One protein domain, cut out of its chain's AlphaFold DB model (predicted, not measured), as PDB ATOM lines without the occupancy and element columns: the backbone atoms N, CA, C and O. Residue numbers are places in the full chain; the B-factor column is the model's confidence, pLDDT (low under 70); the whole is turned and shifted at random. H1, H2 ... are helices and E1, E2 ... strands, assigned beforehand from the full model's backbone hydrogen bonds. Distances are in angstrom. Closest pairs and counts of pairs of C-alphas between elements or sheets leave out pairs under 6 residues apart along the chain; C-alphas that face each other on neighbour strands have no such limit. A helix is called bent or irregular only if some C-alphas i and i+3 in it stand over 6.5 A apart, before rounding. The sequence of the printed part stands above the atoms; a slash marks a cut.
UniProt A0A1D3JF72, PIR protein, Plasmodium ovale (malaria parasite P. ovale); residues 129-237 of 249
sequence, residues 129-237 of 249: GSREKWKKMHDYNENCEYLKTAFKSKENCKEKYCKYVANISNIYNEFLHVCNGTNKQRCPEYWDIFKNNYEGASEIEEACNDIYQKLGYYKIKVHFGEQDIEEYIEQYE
ATOM      1  N   GLY A 129     245.128 303.868 268.505       88.12
ATOM      2  CA  GLY A 129     245.684 302.659 267.896       88.12
ATOM      3  C   GLY A 129     246.063 302.856 266.427       88.12
ATOM      4  O   GLY A 129     247.098 302.363 265.984       88.12
ATOM      5  N   SER A 130     245.306 303.653 265.662       89.25
ATOM      6  CA  SER A 130     245.702 304.005 264.287       89.25
ATOM      7  C   SER A 130     247.026 304.778 264.241       89.25
ATOM      8  O   SER A 130     247.836 304.532 263.350       89.25
ATOM      9  N   ARG A 131     247.286 305.678 265.200       91.00
ATOM     10  CA  ARG A 131     248.534 306.469 265.261       91.00
ATOM     11  C   ARG A 131     249.761 305.602 265.512       91.00
ATOM     12  O   ARG A 131     250.793 305.797 264.873       91.00
ATOM     13  N   GLU A 132     249.642 304.621 266.399       92.12
ATOM     14  CA  GLU A 132     250.722 303.667 266.674       92.12
ATOM     15  C   GLU A 132     251.062 302.845 265.422       92.12
ATOM     16  O   GLU A 132     252.233 302.648 265.088       92.12
ATOM     17  N   LYS A 133     250.039 302.412 264.675       93.56
ATOM     18  CA  LYS A 133     250.200 301.664 263.415       93.56
ATOM     19  C   LYS A 133     250.818 302.522 262.317       93.56
ATOM     20  O   LYS A 133     251.701 302.054 261.606       93.56
ATOM     21  N   TRP A 134     250.396 303.783 262.209       94.00
ATOM     22  CA  TRP A 134     250.989 304.781 261.318       94.00
ATOM     23  C   TRP A 134     252.497 304.898 261.542       94.00
ATOM     24  O   TRP A 134     253.273 304.729 260.601       94.00
ATOM     25  N   LYS A 135     252.925 305.059 262.799       95.25
ATOM     26  CA  LYS A 135     254.351 305.061 263.137       95.25
ATOM     27  C   LYS A 135     255.048 303.771 262.705       95.25
ATOM     28  O   LYS A 135     256.070 303.849 262.037       95.25
ATOM     29  N   LYS A 136     254.493 302.594 263.015       96.19
ATOM     30  CA  LYS A 136     255.094 301.301 262.630       96.19
ATOM     31  C   LYS A 136     255.230 301.132 261.109       96.19
ATOM     32  O   LYS A 136     256.260 300.646 260.649       96.19
ATOM     33  N   MET A 137     254.239 301.565 260.327       96.75
ATOM     34  CA  MET A 137     254.318 301.557 258.858       96.75
ATOM     35  C   MET A 137     255.423 302.484 258.343       96.75
ATOM     36  O   MET A 137     256.217 302.090 257.489       96.75
ATOM     37  N   HIS A 138     255.512 303.703 258.883       95.94
ATOM     38  CA  HIS A 138     256.585 304.632 258.533       95.94
ATOM     39  C   HIS A 138     257.966 304.082 258.921       95.94
ATOM     40  O   HIS A 138     258.898 304.133 258.124       95.94
ATOM     41  N   ASP A 139     258.094 303.506 260.116       96.81
ATOM     42  CA  ASP A 139     259.334 302.893 260.594       96.81
ATOM     43  C   ASP A 139     259.763 301.739 259.675       96.81
ATOM     44  O   ASP A 139     260.939 301.621 259.333       96.81
ATOM     45  N   TYR A 140     258.816 300.927 259.193       97.50
ATOM     46  CA  TYR A 140     259.107 299.859 258.239       97.50
ATOM     47  C   TYR A 140     259.623 300.368 256.895       97.50
ATOM     48  O   TYR A 140     260.561 299.775 256.367       97.50
ATOM     49  N   ASN A 141     259.102 301.486 256.379       95.25
ATOM     50  CA  ASN A 141     259.616 302.086 255.140       95.25
ATOM     51  C   ASN A 141     261.118 302.373 255.194       95.25
ATOM     52  O   ASN A 141     261.807 302.308 254.182       95.25
ATOM     53  N   GLU A 142     261.623 302.662 256.386       92.25
ATOM     54  CA  GLU A 142     263.013 303.038 256.629       92.25
ATOM     55  C   GLU A 142     263.855 301.821 257.044       92.25
ATOM     56  O   GLU A 142     265.062 301.762 256.799       92.25
ATOM     57  N   ASN A 143     263.214 300.820 257.647       96.00
ATOM     58  CA  ASN A 143     263.853 299.587 258.088       96.00
ATOM     59  C   ASN A 143     263.946 298.521 256.986       96.00
ATOM     60  O   ASN A 143     264.815 297.660 257.085       96.00
ATOM     61  N   CYS A 144     263.079 298.544 255.968       95.50
ATOM     62  CA  CYS A 144     262.958 297.469 254.977       95.50
ATOM     63  C   CYS A 144     264.295 297.175 254.274       95.50
ATOM     64  O   CYS A 144     264.805 296.057 254.354       95.50
ATOM     65  N   GLU A 145     264.935 298.193 253.695       92.19
ATOM     66  CA  GLU A 145     266.233 298.035 253.017       92.19
ATOM     67  C   GLU A 145     267.342 297.545 253.957       92.19
ATOM     68  O   GLU A 145     268.182 296.722 253.586       92.19
ATOM     69  N   TYR A 146     267.323 297.998 255.212       93.62
ATOM     70  CA  TYR A 146     268.248 297.499 256.223       93.62
ATOM     71  C   TYR A 146     268.019 296.004 256.491       93.62
ATOM     72  O   TYR A 146     268.968 295.218 256.460       93.62
ATOM     73  N   LEU A 147     266.767 295.592 256.693       95.25
ATOM     74  CA  LEU A 147     266.394 294.213 257.010       95.25
ATOM     75  C   LEU A 147     266.791 293.223 255.909       95.25
ATOM     76  O   LEU A 147     267.334 292.167 256.234       95.25
ATOM     77  N   LYS A 148     266.645 293.593 254.628       91.56
ATOM     78  CA  LYS A 148     267.066 292.771 253.471       91.56
ATOM     79  C   LYS A 148     268.521 292.292 253.560       91.56
ATOM     80  O   LYS A 148     268.868 291.214 253.076       91.56
ATOM     81  N   THR A 149     269.391 293.076 254.199       90.19
ATOM     82  CA  THR A 149     270.817 292.747 254.369       90.19
ATOM     83  C   THR A 149     271.180 292.328 255.798       90.19
ATOM     84  O   THR A 149     272.153 291.591 256.003       90.19
ATOM     85  N   ALA A 150     270.396 292.741 256.795       91.12
ATOM     86  CA  ALA A 150     270.679 292.510 258.207       91.12
ATOM     87  C   ALA A 150     270.618 291.027 258.600       91.12
ATOM     88  O   ALA A 150     271.419 290.597 259.425       91.12
ATOM     89  N   PHE A 151     269.754 290.217 257.976       88.00
ATOM     90  CA  PHE A 151     269.664 288.782 258.290       88.00
ATOM     91  C   PHE A 151     270.958 288.009 258.016       88.00
ATOM     92  O   PHE A 151     271.243 287.034 258.704       88.00
ATOM     93  N   LYS A 152     271.770 288.467 257.054       84.44
ATOM     94  CA  LYS A 152     273.067 287.853 256.725       84.44
ATOM     95  C   LYS A 152     274.187 288.296 257.665       84.44
ATOM     96  O   LYS A 152     275.163 287.576 257.835       84.44
ATOM     97  N   SER A 153     274.078 289.500 258.227       86.00
ATOM     98  CA  SER A 153     275.149 290.147 258.997       86.00
ATOM     99  C   SER A 153     274.912 290.158 260.510       86.00
ATOM    100  O   SER A 153     275.859 290.358 261.266       86.00
ATOM    101  N   LYS A 154     273.673 289.933 260.962       88.25
ATOM    102  CA  LYS A 154     273.255 289.942 262.371       88.25
ATOM    103  C   LYS A 154     272.314 288.777 262.677       88.25
ATOM    104  O   LYS A 154     271.156 288.970 263.046       88.25
ATOM    105  N   GLU A 155     272.816 287.557 262.524       85.75
ATOM    106  CA  GLU A 155     272.041 286.329 262.755       85.75
ATOM    107  C   GLU A 155     271.448 286.266 264.176       85.75
ATOM    108  O   GLU A 155     270.294 285.886 264.357       85.75
ATOM    109  N   ASN A 156     272.176 286.753 265.183       90.81
ATOM    110  CA  ASN A 156     271.697 286.830 266.566       90.81
ATOM    111  C   ASN A 156     270.495 287.777 266.761       90.81
ATOM    112  O   ASN A 156     269.803 287.683 267.771       90.81
ATOM    113  N   CYS A 157     270.235 288.675 265.810       93.75
ATOM    114  CA  CYS A 157     269.087 289.581 265.822       93.75
ATOM    115  C   CYS A 157     267.886 289.040 265.040       93.75
ATOM    116  O   CYS A 157     266.821 289.663 265.067       93.75
ATOM    117  N   LYS A 158     268.035 287.894 264.359       93.00
ATOM    118  CA  LYS A 158     267.014 287.314 263.478       93.00
ATOM    119  C   LYS A 158     265.663 287.189 264.178       93.00
ATOM    120  O   LYS A 158     264.658 287.617 263.628       93.00
ATOM    121  N   GLU A 159     265.642 286.680 265.408       92.88
ATOM    122  CA  GLU A 159     264.398 286.519 266.167       92.88
ATOM    123  C   GLU A 159     263.698 287.858 266.444       92.88
ATOM    124  O   GLU A 159     262.499 287.979 266.190       92.88
ATOM    125  N   LYS A 160     264.435 288.885 266.900       93.81
ATOM    126  CA  LYS A 160     263.886 290.239 267.117       93.81
ATOM    127  C   LYS A 160     263.313 290.795 265.813       93.81
ATOM    128  O   LYS A 160     262.192 291.298 265.797       93.81
ATOM    129  N   TYR A 161     264.075 290.698 264.726       95.38
ATOM    130  CA  TYR A 161     263.680 291.234 263.427       95.38
ATOM    131  C   TYR A 161     262.460 290.521 262.857       95.38
ATOM    132  O   TYR A 161     261.529 291.190 262.432       95.38
ATOM    133  N   CYS A 162     262.398 289.195 262.920       95.19
ATOM    134  CA  CYS A 162     261.240 288.460 262.425       95.19
ATOM    135  C   CYS A 162     259.987 288.699 263.272       95.19
ATOM    136  O   CYS A 162     258.907 288.828 262.712       95.19
ATOM    137  N   LYS A 163     260.100 288.853 264.600       93.56
ATOM    138  CA  LYS A 163     258.955 289.280 265.430       93.56
ATOM    139  C   LYS A 163     258.482 290.690 265.068       93.56
ATOM    140  O   LYS A 163     257.282 290.950 265.024       93.56
ATOM    141  N   TYR A 164     259.418 291.594 264.779       95.06
ATOM    142  CA  TYR A 164     259.101 292.920 264.260       95.06
ATOM    143  C   TYR A 164     258.374 292.835 262.908       95.06
ATOM    144  O   TYR A 164     257.322 293.450 262.764       95.06
ATOM    145  N   VAL A 165     258.865 292.041 261.951       95.62
ATOM    146  CA  VAL A 165     258.223 291.896 260.634       95.62
ATOM    147  C   VAL A 165     256.861 291.212 260.747       95.62
ATOM    148  O   VAL A 165     255.918 291.703 260.146       95.62
ATOM    149  N   ALA A 166     256.689 290.202 261.603       93.69
ATOM    150  CA  ALA A 166     255.381 289.587 261.845       93.69
ATOM    151  C   ALA A 166     254.328 290.617 262.307       93.69
ATOM    152  O   ALA A 166     253.188 290.608 261.843       93.69
ATOM    153  N   ASN A 167     254.715 291.569 263.169       92.06
ATOM    154  CA  ASN A 167     253.849 292.699 263.531       92.06
ATOM    155  C   ASN A 167     253.512 293.589 262.324       92.06
ATOM    156  O   ASN A 167     252.385 294.074 262.218       92.06
ATOM    157  N   ILE A 168     254.473 293.816 261.428       95.38
ATOM    158  CA  ILE A 168     254.268 294.580 260.194       95.38
ATOM    159  C   ILE A 168     253.321 293.848 259.237       95.38
ATOM    160  O   ILE A 168     252.412 294.488 258.718       95.38
ATOM    161  N   SER A 169     253.470 292.535 259.059       93.12
ATOM    162  CA  SER A 169     252.572 291.703 258.250       93.12
ATOM    163  C   SER A 169     251.130 291.798 258.737       93.12
ATOM    164  O   SER A 169     250.207 291.965 257.940       93.12
ATOM    165  N   ASN A 170     250.935 291.777 260.058       90.75
ATOM    166  CA  ASN A 170     249.623 291.981 260.658       90.75
ATOM    167  C   ASN A 170     249.075 293.365 260.266       90.75
ATOM    168  O   ASN A 170     248.012 293.456 259.662       90.75
ATOM    169  N   ILE A 171     249.821 294.449 260.504       93.00
ATOM    170  CA  ILE A 171     249.393 295.815 260.141       93.00
ATOM    171  C   ILE A 171     249.092 295.948 258.641       93.00
ATOM    172  O   ILE A 171     248.104 296.582 258.273       93.00
ATOM    173  N   TYR A 172     249.904 295.336 257.783       93.50
ATOM    174  CA  TYR A 172     249.692 295.309 256.341       93.50
ATOM    175  C   TYR A 172     248.345 294.683 255.974       93.50
ATOM    176  O   TYR A 172     247.557 295.310 255.261       93.50
ATOM    177  N   ASN A 173     248.049 293.503 256.520       89.75
ATOM    178  CA  ASN A 173     246.782 292.821 256.285       89.75
ATOM    179  C   ASN A 173     245.597 293.681 256.737       89.75
ATOM    180  O   ASN A 173     244.640 293.824 255.989       89.75
ATOM    181  N   GLU A 174     245.669 294.332 257.903       86.75
ATOM    182  CA  GLU A 174     244.623 295.264 258.349       86.75
ATOM    183  C   GLU A 174     244.436 296.437 257.376       86.75
ATOM    184  O   GLU A 174     243.313 296.745 256.959       86.75
ATOM    185  N   PHE A 175     245.528 297.105 257.003       90.12
ATOM    186  CA  PHE A 175     245.446 298.333 256.221       90.12
ATOM    187  C   PHE A 175     245.129 298.110 254.743       90.12
ATOM    188  O   PHE A 175     244.586 299.020 254.118       90.12
ATOM    189  N   LEU A 176     245.339 296.903 254.203       89.56
ATOM    190  CA  LEU A 176     244.788 296.527 252.899       89.56
ATOM    191  C   LEU A 176     243.275 296.765 252.847       89.56
ATOM    192  O   LEU A 176     242.782 297.329 251.870       89.56
ATOM    193  N   HIS A 177     242.541 296.411 253.903       83.69
ATOM    194  CA  HIS A 177     241.098 296.651 253.966       83.69
ATOM    195  C   HIS A 177     240.780 298.116 254.286       83.69
ATOM    196  O   HIS A 177     239.920 298.720 253.642       83.69
ATOM    197  N   VAL A 178     241.494 298.727 255.243       84.56
ATOM    198  CA  VAL A 178     241.255 300.128 255.646       84.56
ATOM    199  C   VAL A 178     241.450 301.101 254.479       84.56
ATOM    200  O   VAL A 178     240.612 301.979 254.268       84.56
ATOM    201  N   CYS A 179     242.532 300.946 253.715       87.62
ATOM    202  CA  CYS A 179     242.907 301.861 252.636       87.62
ATOM    203  C   CYS A 179     242.168 301.596 251.315       87.62
ATOM    204  O   CYS A 179     241.970 302.533 250.538       87.62
ATOM    205  N   ASN A 180     241.718 300.362 251.059       82.44
ATOM    206  CA  ASN A 180     240.911 300.049 249.872       82.44
ATOM    207  C   ASN A 180     239.402 300.270 250.089       82.44
ATOM    208  O   ASN A 180     238.663 300.383 249.112       82.44
ATOM    209  N   GLY A 181     238.943 300.349 251.343       72.81
ATOM    210  CA  GLY A 181     237.531 300.505 251.701       72.81
ATOM    211  C   GLY A 181     237.030 301.955 251.781       72.81
ATOM    212  O   GLY A 181     237.626 302.894 251.253       72.81
ATOM    213  N   THR A 182     235.912 302.152 252.483       67.44
ATOM    214  CA  THR A 182     235.276 303.467 252.721       67.44
ATOM    215  C   THR A 182     236.032 304.328 253.744       67.44
ATOM    216  O   THR A 182     235.835 305.540 253.812       67.44
ATOM    217  N   ASN A 183     236.971 303.736 254.489       67.69
ATOM    218  CA  ASN A 183     237.744 304.373 255.558       67.69
ATOM    219  C   ASN A 183     239.058 305.028 255.086       67.69
ATOM    220  O   ASN A 183     239.991 305.166 255.877       67.69
ATOM    221  N   LYS A 184     239.138 305.496 253.830       71.56
ATOM    222  CA  LYS A 184     240.360 306.101 253.248       71.56
ATOM    223  C   LYS A 184     240.962 307.237 254.074       71.56
ATOM    224  O   LYS A 184     242.166 307.444 254.030       71.56
ATOM    225  N   GLN A 185     240.154 307.946 254.862       75.25
ATOM    226  CA  GLN A 185     240.629 309.003 255.765       75.25
ATOM    227  C   GLN A 185     241.580 308.490 256.863       75.25
ATOM    228  O   GLN A 185     242.355 309.267 257.414       75.25
ATOM    229  N   ARG A 186     241.531 307.191 257.185       81.81
ATOM    230  CA  ARG A 186     242.440 306.522 258.131       81.81
ATOM    231  C   ARG A 186     243.724 306.024 257.469       81.81
ATOM    232  O   ARG A 186     244.619 305.553 258.169       81.81
ATOM    233  N   CYS A 187     243.815 306.107 256.146       88.50
ATOM    234  CA  CYS A 187     244.982 305.680 255.398       88.50
ATOM    235  C   CYS A 187     246.083 306.753 255.480       88.50
ATOM    236  O   CYS A 187     245.801 307.922 255.199       88.50
ATOM    237  N   PRO A 188     247.322 306.409 255.874       90.62
ATOM    238  CA  PRO A 188     248.411 307.380 255.897       90.62
ATOM    239  C   PRO A 188     248.861 307.759 254.477       90.62
ATOM    240  O   PRO A 188     248.806 306.942 253.563       90.62
ATOM    241  N   GLU A 189     249.405 308.972 254.306       89.75
ATOM    242  CA  GLU A 189     249.942 309.469 253.017       89.75
ATOM    243  C   GLU A 189     251.017 308.536 252.423       89.75
ATOM    244  O   GLU A 189     251.172 308.440 251.212       89.75
ATOM    245  N   TYR A 190     251.749 307.817 253.277       91.88
ATOM    246  CA  TYR A 190     252.815 306.888 252.896       91.88
ATOM    247  C   TYR A 190     252.357 305.425 252.778       91.88
ATOM    248  O   TYR A 190     253.203 304.529 252.760       91.88
ATOM    249  N   TRP A 191     251.046 305.161 252.696       94.38
ATOM    250  CA  TRP A 191     250.518 303.804 252.527       94.38
ATOM    251  C   TRP A 191     251.070 303.104 251.285       94.38
ATOM    252  O   TRP A 191     251.554 301.986 251.398       94.38
ATOM    253  N   ASP A 192     251.067 303.760 250.123       94.44
ATOM    254  CA  ASP A 192     251.532 303.129 248.880       94.44
ATOM    255  C   ASP A 192     253.024 302.777 248.942       94.44
ATOM    256  O   ASP A 192     253.447 301.734 248.450       94.44
ATOM    257  N   ILE A 193     253.826 303.618 249.604       95.62
ATOM    258  CA  ILE A 193     255.249 303.347 249.849       95.62
ATOM    259  C   ILE A 193     255.392 302.114 250.747       95.62
ATOM    260  O   ILE A 193     256.165 301.212 250.432       95.62
ATOM    261  N   PHE A 194     254.615 302.054 251.828       96.75
ATOM    262  CA  PHE A 194     254.597 300.918 252.748       96.75
ATOM    263  C   PHE A 194     254.172 299.619 252.077       96.75
ATOM    264  O   PHE A 194     254.877 298.617 252.189       96.75
ATOM    265  N   LYS A 195     253.076 299.653 251.320       96.44
ATOM    266  CA  LYS A 195     252.581 298.522 250.544       96.44
ATOM    267  C   LYS A 195     253.650 298.003 249.583       96.44
ATOM    268  O   LYS A 195     253.984 296.825 249.642       96.44
ATOM    269  N   ASN A 196     254.240 298.881 248.772       96.56
ATOM    270  CA  ASN A 196     255.275 298.496 247.810       96.56
ATOM    271  C   ASN A 196     256.526 297.926 248.498       96.56
ATOM    272  O   ASN A 196     257.094 296.944 248.026       96.56
ATOM    273  N   ASN A 197     256.950 298.514 249.620       96.31
ATOM    274  CA  ASN A 197     258.095 298.023 250.390       96.31
ATOM    275  C   ASN A 197     257.834 296.655 251.026       96.31
ATOM    276  O   ASN A 197     258.766 295.869 251.161       96.31
ATOM    277  N   TYR A 198     256.604 296.387 251.461       95.69
ATOM    278  CA  TYR A 198     256.225 295.105 252.043       95.69
ATOM    279  C   TYR A 198     256.097 294.021 250.964       95.69
ATOM    280  O   TYR A 198     256.759 292.991 251.050       95.69
ATOM    281  N   GLU A 199     255.318 294.279 249.907       95.38
ATOM    282  CA  GLU A 199     255.120 293.341 248.790       95.38
ATOM    283  C   GLU A 199     256.427 293.061 248.024       95.38
ATOM    284  O   GLU A 199     256.633 291.958 247.521       95.38
ATOM    285  N   GLY A 200     257.329 294.045 247.950       94.06
ATOM    286  CA  GLY A 200     258.619 293.951 247.265       94.06
ATOM    287  C   GLY A 200     259.775 293.392 248.101       94.06
ATOM    288  O   GLY A 200     260.925 293.568 247.695       94.06
ATOM    289  N   ALA A 201     259.510 292.789 249.264       93.69
ATOM    290  CA  ALA A 201     260.535 292.272 250.177       93.69
ATOM    291  C   ALA A 201     260.338 290.784 250.520       93.69
ATOM    292  O   ALA A 201     260.435 290.384 251.683       93.69
ATOM    293  N   SER A 202     260.063 289.947 249.514       91.81
ATOM    294  CA  SER A 202     259.831 288.506 249.703       91.81
ATOM    295  C   SER A 202     261.006 287.790 250.379       91.81
ATOM    296  O   SER A 202     260.804 286.829 251.116       91.81
ATOM    297  N   GLU A 203     262.232 288.283 250.201       93.50
ATOM    298  CA  GLU A 203     263.430 287.759 250.855       93.50
ATOM    299  C   GLU A 203     263.392 287.873 252.390       93.50
ATOM    300  O   GLU A 203     264.019 287.067 253.080       93.50
ATOM    301  N   ILE A 204     262.661 288.852 252.938       94.19
ATOM    302  CA  ILE A 204     262.466 289.000 254.386       94.19
ATOM    303  C   ILE A 204     261.530 287.897 254.892       94.19
ATOM    304  O   ILE A 204     261.836 287.243 255.890       94.19
ATOM    305  N   GLU A 205     260.425 287.659 254.185       90.06
ATOM    306  CA  GLU A 205     259.454 286.614 254.526       90.06
ATOM    307  C   GLU A 205     260.098 285.223 254.479       90.06
ATOM    308  O   GLU A 205     259.971 284.436 255.421       90.06
ATOM    309  N   GLU A 206     260.878 284.941 253.431       92.31
ATOM    310  CA  GLU A 206     261.642 283.696 253.309       92.31
ATOM    311  C   GLU A 206     262.630 283.515 254.467       92.31
ATOM    312  O   GLU A 206     262.725 282.427 255.044       92.31
ATOM    313  N   ALA A 207     263.340 284.582 254.849       93.75
ATOM    314  CA  ALA A 207     264.289 284.538 255.955       93.75
ATOM    315  C   ALA A 207     263.610 284.233 257.300       93.75
ATOM    316  O   ALA A 207     264.240 283.612 258.158       93.75
ATOM    317  N   CYS A 208     262.351 284.634 257.488       94.38
ATOM    318  CA  CYS A 208     261.635 284.537 258.759       94.38
ATOM    319  C   CYS A 208     260.704 283.322 258.902       94.38
ATOM    320  O   CYS A 208     260.166 283.105 259.990       94.38
ATOM    321  N   ASN A 209     260.563 282.495 257.861       91.88
ATOM    322  CA  ASN A 209     259.623 281.370 257.818       91.88
ATOM    323  C   ASN A 209     259.719 280.413 259.028       91.88
ATOM    324  O   ASN A 209     258.702 279.998 259.580       91.88
ATOM    325  N   ASP A 210     260.925 280.085 259.503       92.12
ATOM    326  CA  ASP A 210     261.092 279.182 260.653       92.12
ATOM    327  C   ASP A 210     260.606 279.791 261.980       92.12
ATOM    328  O   ASP A 210     260.187 279.071 262.885       92.12
ATOM    329  N   ILE A 211     260.656 281.118 262.106       92.38
ATOM    330  CA  ILE A 211     260.170 281.851 263.280       92.38
ATOM    331  C   ILE A 211     258.656 282.019 263.193       92.38
ATOM    332  O   ILE A 211     257.959 281.793 264.177       92.38
ATOM    333  N   TYR A 212     258.142 282.328 262.009       90.12
ATOM    334  CA  TYR A 212     256.715 282.402 261.712       90.12
ATOM    335  C   TYR A 212     255.976 281.105 262.046       90.12
ATOM    336  O   TYR A 212     254.955 281.135 262.727       90.12
ATOM    337  N   GLN A 213     256.541 279.955 261.676       87.94
ATOM    338  CA  GLN A 213     255.982 278.647 262.036       87.94
ATOM    339  C   GLN A 213     255.933 278.405 263.551       87.94
ATOM    340  O   GLN A 213     255.024 277.728 264.025       87.94
ATOM    341  N   LYS A 214     256.891 278.951 264.313       88.75
ATOM    342  CA  LYS A 214     256.917 278.847 265.782       88.75
ATOM    343  C   LYS A 214     255.917 279.783 266.452       88.75
ATOM    344  O   LYS A 214     255.361 279.404 267.475       88.75
ATOM    345  N   LEU A 215     255.728 280.988 265.907       84.88
ATOM    346  CA  LEU A 215     254.702 281.922 266.377       84.88
ATOM    347  C   LEU A 215     253.306 281.353 266.111       84.88
ATOM    348  O   LEU A 215     252.433 281.452 266.957       84.88
ATOM    349  N   GLY A 216     253.115 280.716 264.956       79.69
ATOM    350  CA  GLY A 216     251.807 280.242 264.532       79.69
ATOM    351  C   GLY A 216     250.920 281.373 264.009       79.69
ATOM    352  O   GLY A 216     251.268 282.558 264.036       79.69
ATOM    353  N   TYR A 217     249.759 280.973 263.501       74.25
ATOM    354  CA  TYR A 217     248.754 281.873 262.946       74.25
ATOM    355  C   TYR A 217     247.402 281.587 263.575       74.25
ATOM    356  O   TYR A 217     247.060 280.435 263.851       74.25
ATOM    357  N   TYR A 218     246.590 282.626 263.702       68.00
ATOM    358  CA  TYR A 218     245.186 282.498 264.045       68.00
ATOM    359  C   TYR A 218     244.334 283.337 263.095       68.00
ATOM    360  O   TYR A 218     244.760 284.356 262.551       68.00
ATOM    361  N   LYS A 219     243.114 282.855 262.853       63.38
ATOM    362  CA  LYS A 219     242.127 283.541 262.019       63.38
ATOM    363  C   LYS A 219     241.315 284.465 262.903       63.38
ATOM    364  O   LYS A 219     240.631 283.995 263.812       63.38
ATOM    365  N   ILE A 220     241.359 285.759 262.618       64.38
ATOM    366  CA  ILE A 220     240.491 286.735 263.267       64.38
ATOM    367  C   ILE A 220     239.291 286.976 262.366       64.38
ATOM    368  O   ILE A 220     239.436 287.279 261.183       64.38
ATOM    369  N   LYS A 221     238.097 286.832 262.940       61.88
ATOM    370  CA  LYS A 221     236.847 287.219 262.291       61.88
ATOM    371  C   LYS A 221     236.684 288.732 262.399       61.88
ATOM    372  O   LYS A 221     236.720 289.271 263.506       61.88
ATOM    373  N   VAL A 222     236.492 289.401 261.269       63.81
ATOM    374  CA  VAL A 222     236.405 290.859 261.192       63.81
ATOM    375  C   VAL A 222     235.068 291.270 260.593       63.81
ATOM    376  O   VAL A 222     234.590 290.677 259.628       63.81
ATOM    377  N   HIS A 223     234.469 292.299 261.190       60.16
ATOM    378  CA  HIS A 223     233.250 292.931 260.698       60.16
ATOM    379  C   HIS A 223     233.600 294.302 260.119       60.16
ATOM    380  O   HIS A 223     234.021 295.202 260.849       60.16
ATOM    381  N   PHE A 224     233.412 294.462 258.811       57.72
ATOM    382  CA  PHE A 224     233.577 295.739 258.123       57.72
ATOM    383  C   PHE A 224     232.199 296.384 257.926       57.72
ATOM    384  O   PHE A 224     231.297 295.768 257.378       57.72
ATOM    385  N   GLY A 225     232.001 297.603 258.433       48.56
ATOM    386  CA  GLY A 225     230.687 298.263 258.438       48.56
ATOM    387  C   GLY A 225     230.117 298.613 257.051       48.56
ATOM    388  O   GLY A 225     230.866 298.885 256.118       48.56
ATOM    389  N   GLU A 226     228.776 298.674 257.011       48.06
ATOM    390  CA  GLU A 226     227.799 298.895 255.911       48.06
ATOM    391  C   GLU A 226     227.400 297.696 255.045       48.06
ATOM    392  O   GLU A 226     226.297 297.691 254.502       48.06
ATOM    393  N   GLN A 227     228.202 296.643 254.979       48.28
ATOM    394  CA  GLN A 227     227.769 295.376 254.396       48.28
ATOM    395  C   GLN A 227     228.048 294.303 255.439       48.28
ATOM    396  O   GLN A 227     229.169 294.235 255.922       48.28
ATOM    397  N   ASP A 228     227.052 293.493 255.809       53.16
ATOM    398  CA  ASP A 228     227.169 292.354 256.741       53.16
ATOM    399  C   ASP A 228     228.073 291.228 256.176       53.16
ATOM    400  O   ASP A 228     227.735 290.044 256.201       53.16
ATOM    401  N   ILE A 229     229.218 291.586 255.597       54.41
ATOM    402  CA  ILE A 229     230.212 290.688 255.036       54.41
ATOM    403  C   ILE A 229     231.180 290.355 256.163       54.41
ATOM    404  O   ILE A 229     231.905 291.204 256.684       54.41
ATOM    405  N   GLU A 230     231.151 289.088 256.556       57.16
ATOM    406  CA  GLU A 230     232.101 288.517 257.497       57.16
ATOM    407  C   GLU A 230     233.347 288.071 256.729       57.16
ATOM    408  O   GLU A 230     233.281 287.145 255.919       57.16
ATOM    409  N   GLU A 231     234.489 288.702 256.999       65.69
ATOM    410  CA  GLU A 231     235.777 288.293 256.437       65.69
ATOM    411  C   GLU A 231     236.694 287.760 257.541       65.69
ATOM    412  O   GLU A 231     236.643 288.193 258.696       65.69
ATOM    413  N   TYR A 232     237.536 286.790 257.188       65.31
ATOM    414  CA  TYR A 232     238.557 286.252 258.081       65.31
ATOM    415  C   TYR A 232     239.921 286.732 257.615       65.31
ATOM    416  O   TYR A 232     240.298 286.492 256.469       65.31
ATOM    417  N   ILE A 233     240.664 287.363 258.520       69.56
ATOM    418  CA  ILE A 233     242.033 287.806 258.269       69.56
ATOM    419  C   ILE A 233     242.974 286.935 259.092       69.56
ATOM    420  O   ILE A 233     242.760 286.722 260.288       69.56
ATOM    421  N   GLU A 234     244.004 286.404 258.439       71.62
ATOM    422  CA  GLU A 234     245.060 285.646 259.104       71.62
ATOM    423  C   GLU A 234     246.059 286.595 259.763       71.62
ATOM    424  O   GLU A 234     246.483 287.600 259.181       71.62
ATOM    425  N   GLN A 235     246.416 286.265 261.003       73.31
ATOM    426  CA  GLN A 235     247.316 287.051 261.824       73.31
ATOM    427  C   GLN A 235     248.348 286.149 262.508       73.31
ATOM    428  O   GLN A 235     248.003 285.080 263.012       73.31
ATOM    429  N   TYR A 236     249.604 286.595 262.567       74.25
ATOM    430  CA  TYR A 236     250.628 285.982 263.411       74.25
ATOM    431  C   TYR A 236     250.344 286.219 264.895       74.25
ATOM    432  O   TYR A 236     249.933 287.324 265.272       74.25
ATOM    433  N   GLU A 237     250.632 285.226 265.744       71.75
ATOM    434  CA  GLU A 237     250.622 285.393 267.204       71.75
ATOM    435  C   GLU A 237     251.789 286.281 267.642       71.75
ATOM    436  O   GLU A 237     252.936 285.857 267.775       71.75
TER     437      GLU A 237
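AT A GLANCE: This is residues 129 to 237 of the 249 residues of the protein "PIR protein" of Plasmodium ovale (malaria parasite P. ovale) (UniProt A0A1D3JF72). The long helix H2 runs through the middle of an elongated body, with bent H1 folded over one side and the hairpin E1 E2 on another, E2 nearest. H3 packs on H1 and H2; H4 crosses H2. The 109 printed residues include, in order, H1, H2, H3, H4, E1 and E2, mostly helix; the whole is compact, with radius of gyration of the C-alphas 14.7 A and spans of 48 by 30 by 22 A.

HOW THE PARTS SIT: H1, residues 129 to 153, was assigned as one helix by its hydrogen bonds but is bent, C-alphas 142 and 145 being 7.0 A apart; its arms are H1a, 129 to 142, and H1b, 145 to 153. H2, residues 155 to 180, touches H1a, closest C-alphas Lys 133 and Ile 171, 6.8 A, with residues 168 to 171 alone. H3, residues 191 to 199, touches H1a, closest C-alphas Asn 141 and Phe 194, 5.7 A. H4, residues 202 to 215, touches H2 about perpendicular, 79 degrees, closest C-alphas Cys 162 and Cys 208, 5.4 A. E1, residues 217 to 223, and E2, residues 230 to 236, are an antiparallel hairpin; N 220 and O 233 are 2.9 A apart. O i to N i+4 pairs are within hydrogen-bond range throughout H3, but 9 of 10 in H1a, 19 of 22 in H2, 7 of 10 in H4 and 1 of 5 in H1b, with 4 of 6 O i to N i+3.

IN THESE COORDINATES: H1a begins at C-alpha 129 (245.684, 302.659, 267.896); H2 is 36.4 A long; E2 ends at C-alpha 236 (250.628, 285.982, 263.411).

THE WHOLE: The printed part has no cut and no long link; pLDDT is under 70 at residues 182 to 183 and 218 to 233.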